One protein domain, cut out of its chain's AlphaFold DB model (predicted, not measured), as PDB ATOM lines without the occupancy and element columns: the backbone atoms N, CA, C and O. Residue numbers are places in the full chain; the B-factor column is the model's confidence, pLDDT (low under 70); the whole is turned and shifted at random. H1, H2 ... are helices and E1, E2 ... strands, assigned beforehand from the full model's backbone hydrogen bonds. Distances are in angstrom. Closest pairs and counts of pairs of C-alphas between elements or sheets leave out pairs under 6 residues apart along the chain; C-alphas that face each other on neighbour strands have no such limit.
ATOM      1  N   LEU A 403      -8.105 -28.455  16.080       85.31
ATOM      2  CA  LEU A 403      -9.525 -28.536  15.714       85.31
ATOM      3  C   LEU A 403      -9.738 -28.027  14.285       85.31
ATOM      4  O   LEU A 403      -9.002 -27.180  13.785       85.31
ATOM      5  N   SER A 404     -10.797 -28.496  13.637       86.62
ATOM      6  CA  SER A 404     -11.315 -27.875  12.422       86.62
ATOM      7  C   SER A 404     -12.193 -26.653  12.733       86.62
ATOM      8  O   SER A 404     -12.622 -26.423  13.860       86.62
ATOM      9  N   GLY A 405     -12.484 -25.848  11.714       84.75
ATOM     10  CA  GLY A 405     -13.637 -24.951  11.725       84.75
ATOM     11  C   GLY A 405     -14.950 -25.722  11.528       84.75
ATOM     12  O   GLY A 405     -14.969 -26.949  11.397       84.75
ATOM     13  N   TYR A 406     -16.062 -24.991  11.467       83.75
ATOM     14  CA  TYR A 406     -17.397 -25.574  11.340       83.75
ATOM     15  C   TYR A 406     -17.515 -26.550  10.164       83.75
ATOM     16  O   TYR A 406     -17.086 -26.273   9.043       83.75
ATOM     17  N   ASP A 407     -18.116 -27.701  10.447       85.75
ATOM     18  CA  ASP A 407     -18.350 -28.832   9.553       85.75
ATOM     19  C   ASP A 407     -17.082 -29.370   8.874       85.75
ATOM     20  O   ASP A 407     -17.104 -29.798   7.719       85.75
ATOM     21  N   GLY A 408     -15.961 -29.361   9.604       79.75
ATOM     22  CA  GLY A 408     -14.689 -29.897   9.118       79.75
ATOM     23  C   GLY A 408     -13.933 -28.956   8.179       79.75
ATOM     24  O   GLY A 408     -12.917 -29.349   7.607       79.75
ATOM     25  N   ASN A 409     -14.414 -27.726   7.994       84.00
ATOM     26  CA  ASN A 409     -13.750 -26.749   7.142       84.00
ATOM     27  C   ASN A 409     -12.490 -26.171   7.816       84.00
ATOM     28  O   ASN A 409     -12.333 -26.278   9.028       84.00
ATOM     29  N   PRO A 410     -11.578 -25.517   7.074       81.44
ATOM     30  CA  PRO A 410     -10.420 -24.861   7.677       81.44
ATOM     31  C   PRO A 410     -10.830 -23.729   8.624       81.44
ATOM     32  O   PRO A 410     -11.774 -22.992   8.317       81.44
ATOM     33  N   ILE A 411     -10.073 -23.540   9.707       73.81
ATOM     34  CA  ILE A 411     -10.226 -22.406  10.628       73.81
ATOM     35  C   ILE A 411     -10.001 -21.102   9.857       73.81
ATOM     36  O   ILE A 411      -8.923 -20.840   9.323       73.81
ATOM     37  N   ASN A 412     -11.038 -20.278   9.788       70.06
ATOM     38  CA  ASN A 412     -10.993 -18.896   9.328       70.06
ATOM     39  C   ASN A 412     -12.264 -18.189   9.811       70.06
ATOM     40  O   ASN A 412     -13.208 -18.861  10.214       70.06
ATOM     41  N   LEU A 413     -12.314 -16.859   9.679       61.81
ATOM     42  CA  LEU A 413     -13.454 -16.042  10.113       61.81
ATOM     43  C   LEU A 413     -14.815 -16.604   9.664       61.81
ATOM     44  O   LEU A 413     -15.724 -16.665  10.465       61.81
ATOM     45  N   VAL A 414     -14.962 -17.113   8.437       66.88
ATOM     46  CA  VAL A 414     -16.253 -17.642   7.945       66.88
ATOM     47  C   VAL A 414     -16.672 -18.934   8.656       66.88
ATOM     48  O   VAL A 414     -17.860 -19.194   8.833       66.88
ATOM     49  N   ASN A 415     -15.696 -19.743   9.063       70.62
ATOM     50  CA  ASN A 415     -15.904 -21.067   9.648       70.62
ATOM     51  C   ASN A 415     -15.702 -21.087  11.172       70.62
ATOM     52  O   ASN A 415     -15.655 -22.170  11.752       70.62
ATOM     53  N   THR A 416     -15.545 -19.920  11.802       67.31
ATOM     54  CA  THR A 416     -15.427 -19.760  13.263       67.31
ATOM     55  C   THR A 416     -16.180 -18.547  13.816       67.31
ATOM     56  O   THR A 416     -16.344 -18.449  15.024       67.31
ATOM     57  N   ASP A 417     -16.618 -17.616  12.965       66.75
ATOM     58  CA  ASP A 417     -17.333 -16.387  13.323       66.75
ATOM     59  C   ASP A 417     -18.430 -16.136  12.270       66.75
ATOM     60  O   ASP A 417     -18.213 -15.532  11.215       66.75
ATOM     61  N   THR A 418     -19.606 -16.726  12.493       68.69
ATOM     62  CA  THR A 418     -20.689 -16.747  11.502       68.69
ATOM     63  C   THR A 418     -22.013 -16.272  12.090       68.69
ATOM     64  O   THR A 418     -22.288 -16.442  13.277       68.69
ATOM     65  N   ALA A 419     -22.851 -15.673  11.243       75.38
ATOM     66  CA  ALA A 419     -24.151 -15.134  11.623       75.38
ATOM     67  C   ALA A 419     -25.284 -16.048  11.137       75.38
ATOM     68  O   ALA A 419     -25.324 -16.445   9.969       75.38
ATOM     69  N   PHE A 420     -26.245 -16.325  12.018       81.44
ATOM     70  CA  PHE A 420     -27.413 -17.157  11.723       81.44
ATOM     71  C   PHE A 420     -28.707 -16.342  11.770       81.44
ATOM     72  O   PHE A 420     -28.812 -15.343  12.481       81.44
ATOM     73  N   CYS A 421     -29.712 -16.772  11.006       79.50
ATOM     74  CA  CYS A 421     -31.051 -16.196  11.106       79.50
ATOM     75  C   CYS A 421     -31.759 -16.739  12.361       79.50
ATOM     76  O   CYS A 421     -31.721 -17.950  12.586       79.50
ATOM     77  N   PRO A 422     -32.436 -15.887  13.152       82.94
ATOM     78  CA  PRO A 422     -33.148 -16.336  14.343       82.94
ATOM     79  C   PRO A 422     -34.333 -17.237  13.978       82.94
ATOM     80  O   PRO A 422     -35.052 -16.966  13.014       82.94
ATOM     81  N   GLY A 423     -34.584 -18.259  14.797       82.50
ATOM     82  CA  GLY A 423     -35.715 -19.178  14.631       82.50
ATOM     83  C   GLY A 423     -35.377 -20.478  13.903       82.50
ATOM     84  O   GLY A 423     -36.228 -21.365  13.841       82.50
ATOM     85  N   GLU A 424     -34.155 -20.610  13.382       85.94
ATOM     86  CA  GLU A 424     -33.668 -21.841  12.764       85.94
ATOM     87  C   GLU A 424     -32.756 -22.612  13.737       85.94
ATOM     88  O   GLU A 424     -31.985 -21.999  14.491       85.94
ATOM     89  N   PRO A 425     -32.825 -23.956  13.749       89.31
ATOM     90  CA  PRO A 425     -31.909 -24.767  14.534       89.31
ATOM     91  C   PRO A 425     -30.500 -24.694  13.937       89.31
ATOM     92  O   PRO A 425     -30.282 -24.990  12.762       89.31
ATOM     93  N   ILE A 426     -29.530 -24.336  14.771       90.69
ATOM     94  CA  ILE A 426     -28.108 -24.332  14.435       90.69
ATOM     95  C   ILE A 426     -27.533 -25.704  14.789       90.69
ATOM     96  O   ILE A 426     -27.826 -26.253  15.853       90.69
ATOM     97  N   THR A 427     -26.716 -26.271  13.906       92.56
ATOM     98  CA  THR A 427     -25.913 -27.472  14.174       92.56
ATOM     99  C   THR A 427     -24.542 -27.290  13.541       92.56
ATOM    100  O   THR A 427     -24.469 -27.052  12.341       92.56
ATOM    101  N   LEU A 428     -23.483 -27.397  14.342       91.31
ATOM    102  CA  LEU A 428     -22.098 -27.205  13.915       91.31
ATOM    103  C   LEU A 428     -21.263 -28.401  14.363       91.31
ATOM    104  O   LEU A 428     -21.265 -28.732  15.550       91.31
ATOM    105  N   ASN A 429     -20.545 -29.034  13.434       93.12
ATOM    106  CA  ASN A 429     -19.612 -30.110  13.767       93.12
ATOM    107  C   ASN A 429     -18.171 -29.602  13.758       93.12
ATOM    108  O   ASN A 429     -17.745 -28.970  12.800       93.12
ATOM    109  N   ILE A 430     -17.410 -29.908  14.802       93.00
ATOM    110  CA  ILE A 430     -15.998 -29.564  14.933       93.00
ATOM    111  C   ILE A 430     -15.226 -30.863  15.162       93.00
ATOM    112  O   ILE A 430     -15.538 -31.625  16.074       93.00
ATOM    113  N   SER A 431     -14.237 -31.136  14.323       92.81
ATOM    114  CA  SER A 431     -13.392 -32.332  14.401       92.81
ATOM    115  C   SER A 431     -12.097 -32.002  15.128       92.81
ATOM    116  O   SER A 431     -11.527 -30.949  14.875       92.81
ATOM    117  N   GLY A 432     -11.634 -32.896  15.997       91.12
ATOM    118  CA  GLY A 432     -10.283 -32.873  16.554       91.12
ATOM    119  C   GLY A 432      -9.391 -33.885  15.842       91.12
ATOM    120  O   GLY A 432      -9.865 -34.957  15.461       91.12
ATOM    121  N   SER A 433      -8.118 -33.546  15.667       89.50
ATOM    122  CA  SER A 433      -7.105 -34.428  15.086       89.50
ATOM    123  C   SER A 433      -5.730 -34.143  15.668       89.50
ATOM    124  O   SER A 433      -5.436 -33.002  16.012       89.50
ATOM    125  N   ASP A 434      -4.875 -35.159  15.692       88.38
ATOM    126  CA  ASP A 434      -3.470 -35.035  16.065       88.38
ATOM    127  C   ASP A 434      -2.592 -35.739  15.028       88.38
ATOM    128  O   ASP A 434      -2.996 -36.720  14.397       88.38
ATOM    129  N   SER A 435      -1.400 -35.196  14.805       87.06
ATOM    130  CA  SER A 435      -0.412 -35.792  13.911       87.06
ATOM    131  C   SER A 435       0.384 -36.928  14.565       87.06
ATOM    132  O   SER A 435       1.009 -37.717  13.846       87.06
ATOM    133  N   ASP A 436       0.339 -37.044  15.893       84.50
ATOM    134  CA  ASP A 436       0.957 -38.120  16.651       84.50
ATOM    135  C   ASP A 436       0.118 -39.399  16.606       84.50
ATOM    136  O   ASP A 436      -1.074 -39.463  16.910       84.50
ATOM    137  N   LEU A 437       0.763 -40.472  16.144       81.25
ATOM    138  CA  LEU A 437       0.094 -41.743  15.899       81.25
ATOM    139  C   LEU A 437      -0.275 -42.439  17.211       81.25
ATOM    140  O   LEU A 437       0.590 -43.002  17.882       81.25
ATOM    141  N   GLY A 438      -1.580 -42.542  17.459       78.50
ATOM    142  CA  GLY A 438      -2.140 -43.295  18.581       78.50
ATOM    143  C   GLY A 438      -2.543 -42.436  19.775       78.50
ATOM    144  O   GLY A 438      -3.001 -43.007  20.764       78.50
ATOM    145  N   ASP A 439      -2.420 -41.115  19.666       82.25
ATOM    146  CA  ASP A 439      -2.850 -40.182  20.700       82.25
ATOM    147  C   ASP A 439      -4.374 -40.185  20.839       82.25
ATOM    148  O   ASP A 439      -5.121 -40.161  19.856       82.25
ATOM    149  N   LEU A 440      -4.849 -40.257  22.085       85.88
ATOM    150  CA  LEU A 440      -6.272 -40.162  22.393       85.88
ATOM    151  C   LEU A 440      -6.616 -38.722  22.750       85.88
ATOM    152  O   LEU A 440      -6.054 -38.125  23.666       85.88
ATOM    153  N   LEU A 441      -7.600 -38.180  22.048       87.62
ATOM    154  CA  LEU A 441      -8.001 -36.795  22.171       87.62
ATOM    155  C   LEU A 441      -9.283 -36.675  22.978       87.62
ATOM    156  O   LEU A 441     -10.285 -37.356  22.728       87.62
ATOM    157  N   THR A 442      -9.262 -35.759  23.939       87.94
ATOM    158  CA  THR A 442     -10.428 -35.403  24.742       87.94
ATOM    159  C   THR A 442     -10.895 -34.000  24.398       87.94
ATOM    160  O   THR A 442     -10.120 -33.050  24.454       87.94
ATOM    161  N   MET A 443     -12.171 -33.882  24.029       88.50
ATOM    162  CA  MET A 443     -12.798 -32.615  23.656       88.50
ATOM    163  C   MET A 443     -13.864 -32.219  24.680       88.50
ATOM    164  O   MET A 443     -14.666 -33.058  25.113       88.50
ATOM    165  N   ASN A 444     -13.910 -30.937  25.038       87.19
ATOM    166  CA  ASN A 444     -14.923 -30.362  25.920       87.19
ATOM    167  C   ASN A 444     -15.260 -28.912  25.547       87.19
ATOM    168  O   ASN A 444     -14.457 -28.206  24.947       87.19
ATOM    169  N   ILE A 445     -16.458 -28.470  25.933       86.38
ATOM    170  CA  ILE A 445     -16.873 -27.064  25.866       86.38
ATOM    171  C   ILE A 445     -16.653 -26.413  27.234       86.38
ATOM    172  O   ILE A 445     -16.951 -27.033  28.257       86.38
ATOM    173  N   VAL A 446     -16.112 -25.194  27.261       79.75
ATOM    174  CA  VAL A 446     -15.749 -24.507  28.516       79.75
ATOM    175  C   VAL A 446     -16.858 -23.554  28.979       79.75
ATOM    176  O   VAL A 446     -17.306 -23.622  30.120       79.75
ATOM    177  N   ASN A 447     -17.349 -22.706  28.080       74.25
ATOM    178  CA  ASN A 447     -18.371 -21.680  28.308       74.25
ATOM    179  C   ASN A 447     -19.532 -21.870  27.309       74.25
ATOM    180  O   ASN A 447     -19.631 -21.155  26.313       74.25
ATOM    181  N   PRO A 448     -20.404 -22.871  27.522       85.25
ATOM    182  CA  PRO A 448     -21.513 -23.122  26.611       85.25
ATOM    183  C   PRO A 448     -22.500 -21.950  26.593       85.25
ATOM    184  O   PRO A 448     -22.844 -21.397  27.639       85.25
ATOM    185  N   ILE A 449     -23.022 -21.626  25.409       84.94
ATOM    186  CA  ILE A 449     -24.077 -20.618  25.251       84.94
ATOM    187  C   ILE A 449     -25.347 -21.105  25.975       84.94
ATOM    188  O   ILE A 449     -25.768 -22.249  25.755       84.94
ATOM    189  N   PRO A 450     -26.001 -20.284  26.819       86.06
ATOM    190  CA  PRO A 450     -27.240 -20.676  27.484       86.06
ATOM    191  C   PRO A 450     -28.316 -21.149  26.498       86.06
ATOM    192  O   PRO A 450     -28.622 -20.479  25.518       86.06
ATOM    193  N   GLY A 451     -28.899 -22.324  26.752       88.12
ATOM    194  CA  GLY A 451     -29.910 -22.929  25.872       88.12
ATOM    195  C   GLY A 451     -29.352 -23.715  24.677       88.12
ATOM    196  O   GLY A 451     -30.126 -24.364  23.969       88.12
ATOM    197  N   SER A 452     -28.034 -23.711  24.471       92.50
ATOM    198  CA  SER A 452     -27.359 -24.609  23.528       92.50
ATOM    199  C   SER A 452     -27.062 -25.980  24.149       92.50
ATOM    200  O   SER A 452     -27.214 -26.195  25.355       92.50
ATOM    201  N   ASN A 453     -26.648 -26.933  23.316       95.25
ATOM    202  CA  ASN A 453     -26.198 -28.257  23.729       95.25
ATOM    203  C   ASN A 453     -24.932 -28.643  22.953       95.25
ATOM    204  O   ASN A 453     -24.814 -28.343  21.765       95.25
ATOM    205  N   PHE A 454     -24.008 -29.331  23.619       95.44
ATOM    206  CA  PHE A 454     -22.766 -29.823  23.040       95.44
ATOM    207  C   PHE A 454     -22.565 -31.299  23.387       95.44
ATOM    208  O   PHE A 454     -22.648 -31.695  24.550       95.44
ATOM    209  N   SER A 455     -22.274 -32.118  22.379       96.31
ATOM    210  CA  SER A 455     -21.991 -33.547  22.544       96.31
ATOM    211  C   SER A 455     -20.763 -33.950  21.745       96.31
ATOM    212  O   SER A 455     -20.584 -33.452  20.641       96.31
ATOM    213  N   VAL A 456     -19.964 -34.891  22.250       96.81
ATOM    214  CA  VAL A 456     -18.762 -35.372  21.554       96.81
ATOM    215  C   VAL A 456     -18.935 -36.835  21.162       96.81
ATOM    216  O   VAL A 456     -19.105 -37.702  22.020       96.81
ATOM    217  N   ASN A 457     -18.868 -37.115  19.863       97.06
ATOM    218  CA  ASN A 457     -18.766 -38.468  19.336       97.06
ATOM    219  C   ASN A 457     -17.293 -38.897  19.294       97.06
ATOM    220  O   ASN A 457     -16.444 -38.128  18.854       97.06
ATOM    221  N   GLY A 458     -16.985 -40.119  19.741       94.56
ATOM    222  CA  GLY A 458     -15.605 -40.618  19.771       94.56
ATOM    223  C   GLY A 458     -14.689 -39.881  20.756       94.56
ATOM    224  O   GLY A 458     -13.498 -39.760  20.496       94.56
ATOM    225  N   ASN A 459     -15.211 -39.360  21.872       93.50
ATOM    226  CA  ASN A 459     -14.368 -38.712  22.883       93.50
ATOM    227  C   ASN A 459     -13.369 -39.719  23.490       93.50
ATOM    228  O   ASN A 459     -13.774 -40.826  23.852       93.50
ATOM    229  N   GLY A 460     -12.094 -39.344  23.607       88.38
ATOM    230  CA  GLY A 460     -11.014 -40.259  23.994       88.38
ATOM    231  C   GLY A 460     -10.566 -41.191  22.861       88.38
ATOM    232  O   GLY A 460     -10.154 -42.318  23.125       88.38
ATOM    233  N   THR A 461     -10.699 -40.759  21.607       91.44
ATOM    234  CA  THR A 461     -10.152 -41.443  20.420       91.44
ATOM    235  C   THR A 461      -9.232 -40.494  19.658       91.44
ATOM    236  O   THR A 461      -9.138 -39.327  20.015       91.44
ATOM    237  N   ASP A 462      -8.578 -40.966  18.604       89.75
ATOM    238  CA  ASP A 462      -7.695 -40.158  17.753       89.75
ATOM    239  C   ASP A 462      -8.443 -39.146  16.857       89.75
ATOM    240  O   ASP A 462      -7.818 -38.287  16.242       89.75
ATOM    241  N   ASN A 463      -9.780 -39.230  16.767       91.62
ATOM    242  CA  ASN A 463     -10.601 -38.382  15.893       91.62
ATOM    243  C   ASN A 463     -11.973 -38.022  16.520       91.62
ATOM    244  O   ASN A 463     -13.021 -38.413  15.984       91.62
ATOM    245  N   PRO A 464     -12.027 -37.312  17.665       94.25
ATOM    246  CA  PRO A 464     -13.289 -36.903  18.267       94.25
ATOM    247  C   PRO A 464     -14.002 -35.854  17.403       94.25
ATOM    248  O   PRO A 464     -13.374 -34.988  16.794       94.25
ATOM    249  N   VAL A 465     -15.336 -35.884  17.388       96.12
ATOM    250  CA  VAL A 465     -16.164 -34.865  16.725       96.12
ATOM    251  C   VAL A 465     -17.149 -34.275  17.725       96.12
ATOM    252  O   VAL A 465     -18.045 -34.969  18.208       96.12
ATOM    253  N   GLY A 466     -16.980 -32.993  18.031       95.62
ATOM    254  CA  GLY A 466     -17.916 -32.196  18.812       95.62
ATOM    255  C   GLY A 466     -19.058 -31.682  17.945       95.62
ATOM    256  O   GLY A 466     -18.832 -31.120  16.880       95.62
ATOM    257  N   THR A 467     -20.290 -31.843  18.408       96.12
ATOM    258  CA  THR A 467     -21.493 -31.317  17.762       96.12
ATOM    259  C   THR A 467     -22.140 -30.299  18.690       96.12
ATOM    260  O   THR A 467     -22.662 -30.659  19.748       96.12
ATOM    261  N   PHE A 468     -22.108 -29.031  18.285       93.94
ATOM    262  CA  PHE A 468     -22.845 -27.941  18.915       93.94
ATOM    263  C   PHE A 468     -24.228 -27.822  18.273       93.94
ATOM    264  O   PHE A 468     -24.349 -27.830  17.049       93.94
ATOM    265  N   THR A 469     -25.271 -27.689  19.088       94.31
ATOM    266  CA  THR A 469     -26.649 -27.480  18.632       94.31
ATOM    267  C   THR A 469     -27.319 -26.365  19.413       94.31
ATOM    268  O   THR A 469     -27.165 -26.274  20.631       94.31
ATOM    269  N   TRP A 470     -28.103 -25.532  18.731       93.25
ATOM    270  CA  TRP A 470     -28.866 -24.477  19.387       93.25
ATOM    271  C   TRP A 470     -30.173 -24.188  18.649       93.25
ATOM    272  O   TRP A 470     -30.176 -23.824  17.475       93.25
ATOM    273  N   ASN A 471     -31.299 -24.361  19.343       91.81
ATOM    274  CA  ASN A 471     -32.621 -24.016  18.822       91.81
ATOM    275  C   ASN A 471     -32.898 -22.538  19.105       91.81
ATOM    276  O   ASN A 471     -33.428 -22.205  20.164       91.81
ATOM    277  N   THR A 472     -32.513 -21.669  18.174       90.88
ATOM    278  CA  THR A 472     -32.669 -20.220  18.343       90.88
ATOM    279  C   THR A 472     -34.121 -19.771  18.184       90.88
ATOM    280  O   THR A 472     -34.935 -20.401  17.508       90.88
ATOM    281  N   THR A 473     -34.444 -18.638  18.790       88.81
ATOM    282  CA  THR A 473     -35.714 -17.919  18.700       88.81
ATOM    283  C   THR A 473     -35.460 -16.461  18.313       88.81
ATOM    284  O   THR A 473     -34.322 -16.005  18.263       88.81
ATOM    285  N   GLN A 474     -36.519 -15.682  18.068       86.62
ATOM    286  CA  GLN A 474     -36.364 -14.233  17.870       86.62
ATOM    287  C   GLN A 474     -35.774 -13.504  19.084       86.62
ATOM    288  O   GLN A 474     -35.218 -12.430  18.907       86.62
ATOM    289  N   ASN A 475     -35.876 -14.062  20.293       85.44
ATOM    290  CA  ASN A 475     -35.311 -13.428  21.485       85.44
ATOM    291  C   ASN A 475     -33.787 -13.591  21.573       85.44
ATOM    292  O   ASN A 475     -33.158 -12.883  22.349       85.44
ATOM    293  N   ASP A 476     -33.204 -14.486  20.774       84.88
ATOM    294  CA  ASP A 476     -31.763 -14.750  20.742       84.88
ATOM    295  C   ASP A 476     -31.033 -13.848  19.729       84.88
ATOM    296  O   ASP A 476     -29.872 -14.069  19.399       84.88
ATOM    297  N   THR A 477     -31.702 -12.827  19.180       82.31
ATOM    298  CA  THR A 477     -31.034 -11.821  18.347       82.31
ATOM    299  C   THR A 477     -30.243 -10.860  19.222       82.31
ATOM    300  O   THR A 477     -30.829 -10.162  20.049       82.31
ATOM    301  N   SER A 478     -28.940 -10.761  18.978       75.38
ATOM    302  CA  SER A 478     -28.043  -9.866  19.708       75.38
ATOM    303  C   SER A 478     -27.157  -9.076  18.746       75.38
ATOM    304  O   SER A 478     -26.777  -9.570  17.683       75.38
ATOM    305  N   SER A 479     -26.841  -7.829  19.108       64.38
ATOM    306  CA  SER A 479     -25.798  -7.036  18.444       64.38
ATOM    307  C   SER A 479     -24.390  -7.406  18.913       64.38
ATOM    308  O   SER A 479     -23.429  -7.101  18.212       64.38
ATOM    309  N   ALA A 480     -24.278  -8.055  20.076       65.00
ATOM    310  CA  ALA A 480     -23.052  -8.665  20.569       65.00
ATOM    311  C   ALA A 480     -23.010 -10.153  20.160       65.00
ATOM    312  O   ALA A 480     -24.044 -10.827  20.233       65.00
ATOM    313  N   PRO A 481     -21.854 -10.683  19.724       71.06
ATOM    314  CA  PRO A 481     -21.737 -12.087  19.349       71.06
ATOM    315  C   PRO A 481     -21.919 -13.008  20.563       71.06
ATOM    316  O   PRO A 481     -21.527 -12.674  21.681       71.06
ATOM    317  N   TYR A 482     -22.477 -14.197  20.331       77.50
ATOM    318  CA  TYR A 482     -22.441 -15.279  21.310       77.50
ATOM    319  C   TYR A 482     -21.141 -16.059  21.140       77.50
ATOM    320  O   TYR A 482     -20.872 -16.583  20.059       77.50
ATOM    321  N   CYS A 483     -20.358 -16.163  22.211       76.19
ATOM    322  CA  CYS A 483     -19.067 -16.843  22.194       76.19
ATOM    323  C   CYS A 483     -19.128 -18.138  23.009       76.19
ATOM    324  O   CYS A 483     -19.719 -18.176  24.088       76.19
ATOM    325  N   PHE A 484     -18.472 -19.179  22.505       78.44
ATOM    326  CA  PHE A 484     -18.096 -20.365  23.266       78.44
ATOM    327  C   PHE A 484     -16.672 -20.770  22.877       78.44
ATOM    328  O   PHE A 484     -16.181 -20.381  21.822       78.44
ATOM    329  N   THR A 485     -16.033 -21.557  23.728       79.50
ATOM    330  CA  THR A 485     -14.662 -22.032  23.595       79.50
ATOM    331  C   THR A 485     -14.674 -23.546  23.656       79.50
ATOM    332  O   THR A 485     -15.255 -24.145  24.574       79.50
ATOM    333  N   LEU A 486     -14.019 -24.158  22.674       81.69
ATOM    334  CA  LEU A 486     -13.737 -25.585  22.682       81.69
ATOM    335  C   LEU A 486     -12.308 -25.820  23.136       81.69
ATOM    336  O   LEU A 486     -11.391 -25.110  22.734       81.69
ATOM    337  N   GLN A 487     -12.139 -26.843  23.959       82.31
ATOM    338  CA  GLN A 487     -10.849 -27.314  24.421       82.31
ATOM    339  C   GLN A 487     -10.614 -28.723  23.880       82.31
ATOM    340  O   GLN A 487     -11.498 -29.583  23.971       82.31
ATOM    341  N   LEU A 488      -9.425 -28.943  23.323       84.31
ATOM    342  CA  LEU A 488      -8.935 -30.237  22.863       84.31
ATOM    343  C   LEU A 488      -7.623 -30.557  23.578       84.31
ATOM    344  O   LEU A 488      -6.710 -29.732  23.592       84.31
ATOM    345  N   ASN A 489      -7.538 -31.746  24.172       79.38
ATOM    346  CA  ASN A 489      -6.351 -32.203  24.894       79.38
ATOM    347  C   ASN A 489      -5.908 -33.581  24.388       79.38
ATOM    348  O   ASN A 489      -6.749 -34.480  24.293       79.38
ATOM    349  N   ASP A 490      -4.608 -33.741  24.143       76.69
ATOM    350  CA  ASP A 490      -3.940 -35.022  23.874       76.69
ATOM    351  C   ASP A 490      -3.490 -35.738  25.182       76.69
ATOM    352  O   ASP A 490      -3.673 -35.227  26.299       76.69
ATOM    353  N   GLU A 491      -2.900 -36.938  25.063       64.31
ATOM    354  CA  GLU A 491      -2.421 -37.742  26.203       64.31
ATOM    355  C   GLU A 491      -1.002 -37.384  26.698       64.31
ATOM    356  O   GLU A 491      -0.590 -37.896  27.746       64.31
ATOM    357  N   MET A 492      -0.254 -36.497  26.024       54.78
ATOM    358  CA  MET A 492       1.103 -36.052  26.420       54.78
ATOM    359  C   MET A 492       1.222 -34.533  26.732       54.78
ATOM    360  O   MET A 492       2.297 -34.033  27.060       54.78
ATOM    361  N   ARG A 493       0.062 -33.875  26.780       56.59
ATOM    362  CA  ARG A 493      -0.386 -32.512  27.098       56.59
ATOM    363  C   ARG A 493       0.320 -31.318  26.467       56.59
ATOM    364  O   ARG A 493       1.246 -30.739  27.038       56.59
ATOM    365  N   MET A 494      -0.373 -30.796  25.454       48.62
ATOM    366  CA  MET A 494      -0.642 -29.370  25.246       48.62
ATOM    367  C   MET A 494      -2.146 -29.104  25.084       48.62
ATOM    368  O   MET A 494      -2.830 -29.825  24.367       48.62
ATOM    369  N   GLU A 495      -2.676 -28.067  25.739       50.97
ATOM    370  CA  GLU A 495      -4.100 -27.698  25.638       50.97
ATOM    371  C   GLU A 495      -4.337 -26.796  24.427       50.97
ATOM    372  O   GLU A 495      -3.820 -25.685  24.431       50.97
ATOM    373  N   TYR A 496      -5.151 -27.177  23.442       39.00
ATOM    374  CA  TYR A 496      -5.536 -26.276  22.346       39.00
ATOM    375  C   TYR A 496      -6.950 -25.717  22.555       39.00
ATOM    376  O   TYR A 496      -7.883 -26.471  22.838       39.00
ATOM    377  N   HIS A 497      -7.099 -24.394  22.426       47.59
ATOM    378  CA  HIS A 497      -8.369 -23.684  22.604       47.59
ATOM    379  C   HIS A 497      -8.739 -22.932  21.323       47.59
ATOM    380  O   HIS A 497      -7.919 -22.167  20.810       47.59
ATOM    381  N   ILE A 498      -9.974 -23.113  20.842       35.66
ATOM    382  CA  ILE A 498     -10.550 -22.350  19.716       35.66
ATOM    383  C   ILE A 498     -11.798 -21.608  20.144       35.66
ATOM    384  O   ILE A 498     -12.635 -22.220  20.856       35.66
TER     385      ILE A 498
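AT A GLANCE: This is residues 403 to 498 of the 498 residues of an uncharacterized protein of Flavobacteriales bacterium (UniProt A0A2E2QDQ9). Look for a small, elongated sandwich with little regular structure: two antiparallel sheets, E1 E4 E3 and E2 E5 E6, partly face to face, with short H1 on neither. Of 96 printed residues, 37 are in named elements, mostly strand, in the order H1, E1 to E6. It is compact, radius of gyration of the C-alphas 14.1 A, spanning 45 by 23 by 18 A.

HOW THE PARTS SIT: First comes H1, residues 413 to 416, too short for an O i to N i+4 pair. Then find E1, residues 425 to 433, beside E4, residues 465 to 471: N 428 and O 468 are 2.9 A apart. E3, residues 452 to 457, forms a hairpin with E4; N 455 and O 467 are 3.0 A apart. E2, residues 442 to 445, neighbours E5, residues 486 to 489: N 444 and O 487, 3.0 A. E5 forms a hairpin with E6, residues 495 to 497: N 488 and O 496, 3.0 A.

IN THESE COORDINATES: From C-alpha 425 at (-31.909, -24.767, 14.534), E1 runs 26.6 A; E6 ends at C-alpha 497, (-8.369, -23.684, 22.604).

THE WHOLE: The printed part has no cut; E4 to E5 is a long link. Residues under pLDDT 70 include 491 to 498.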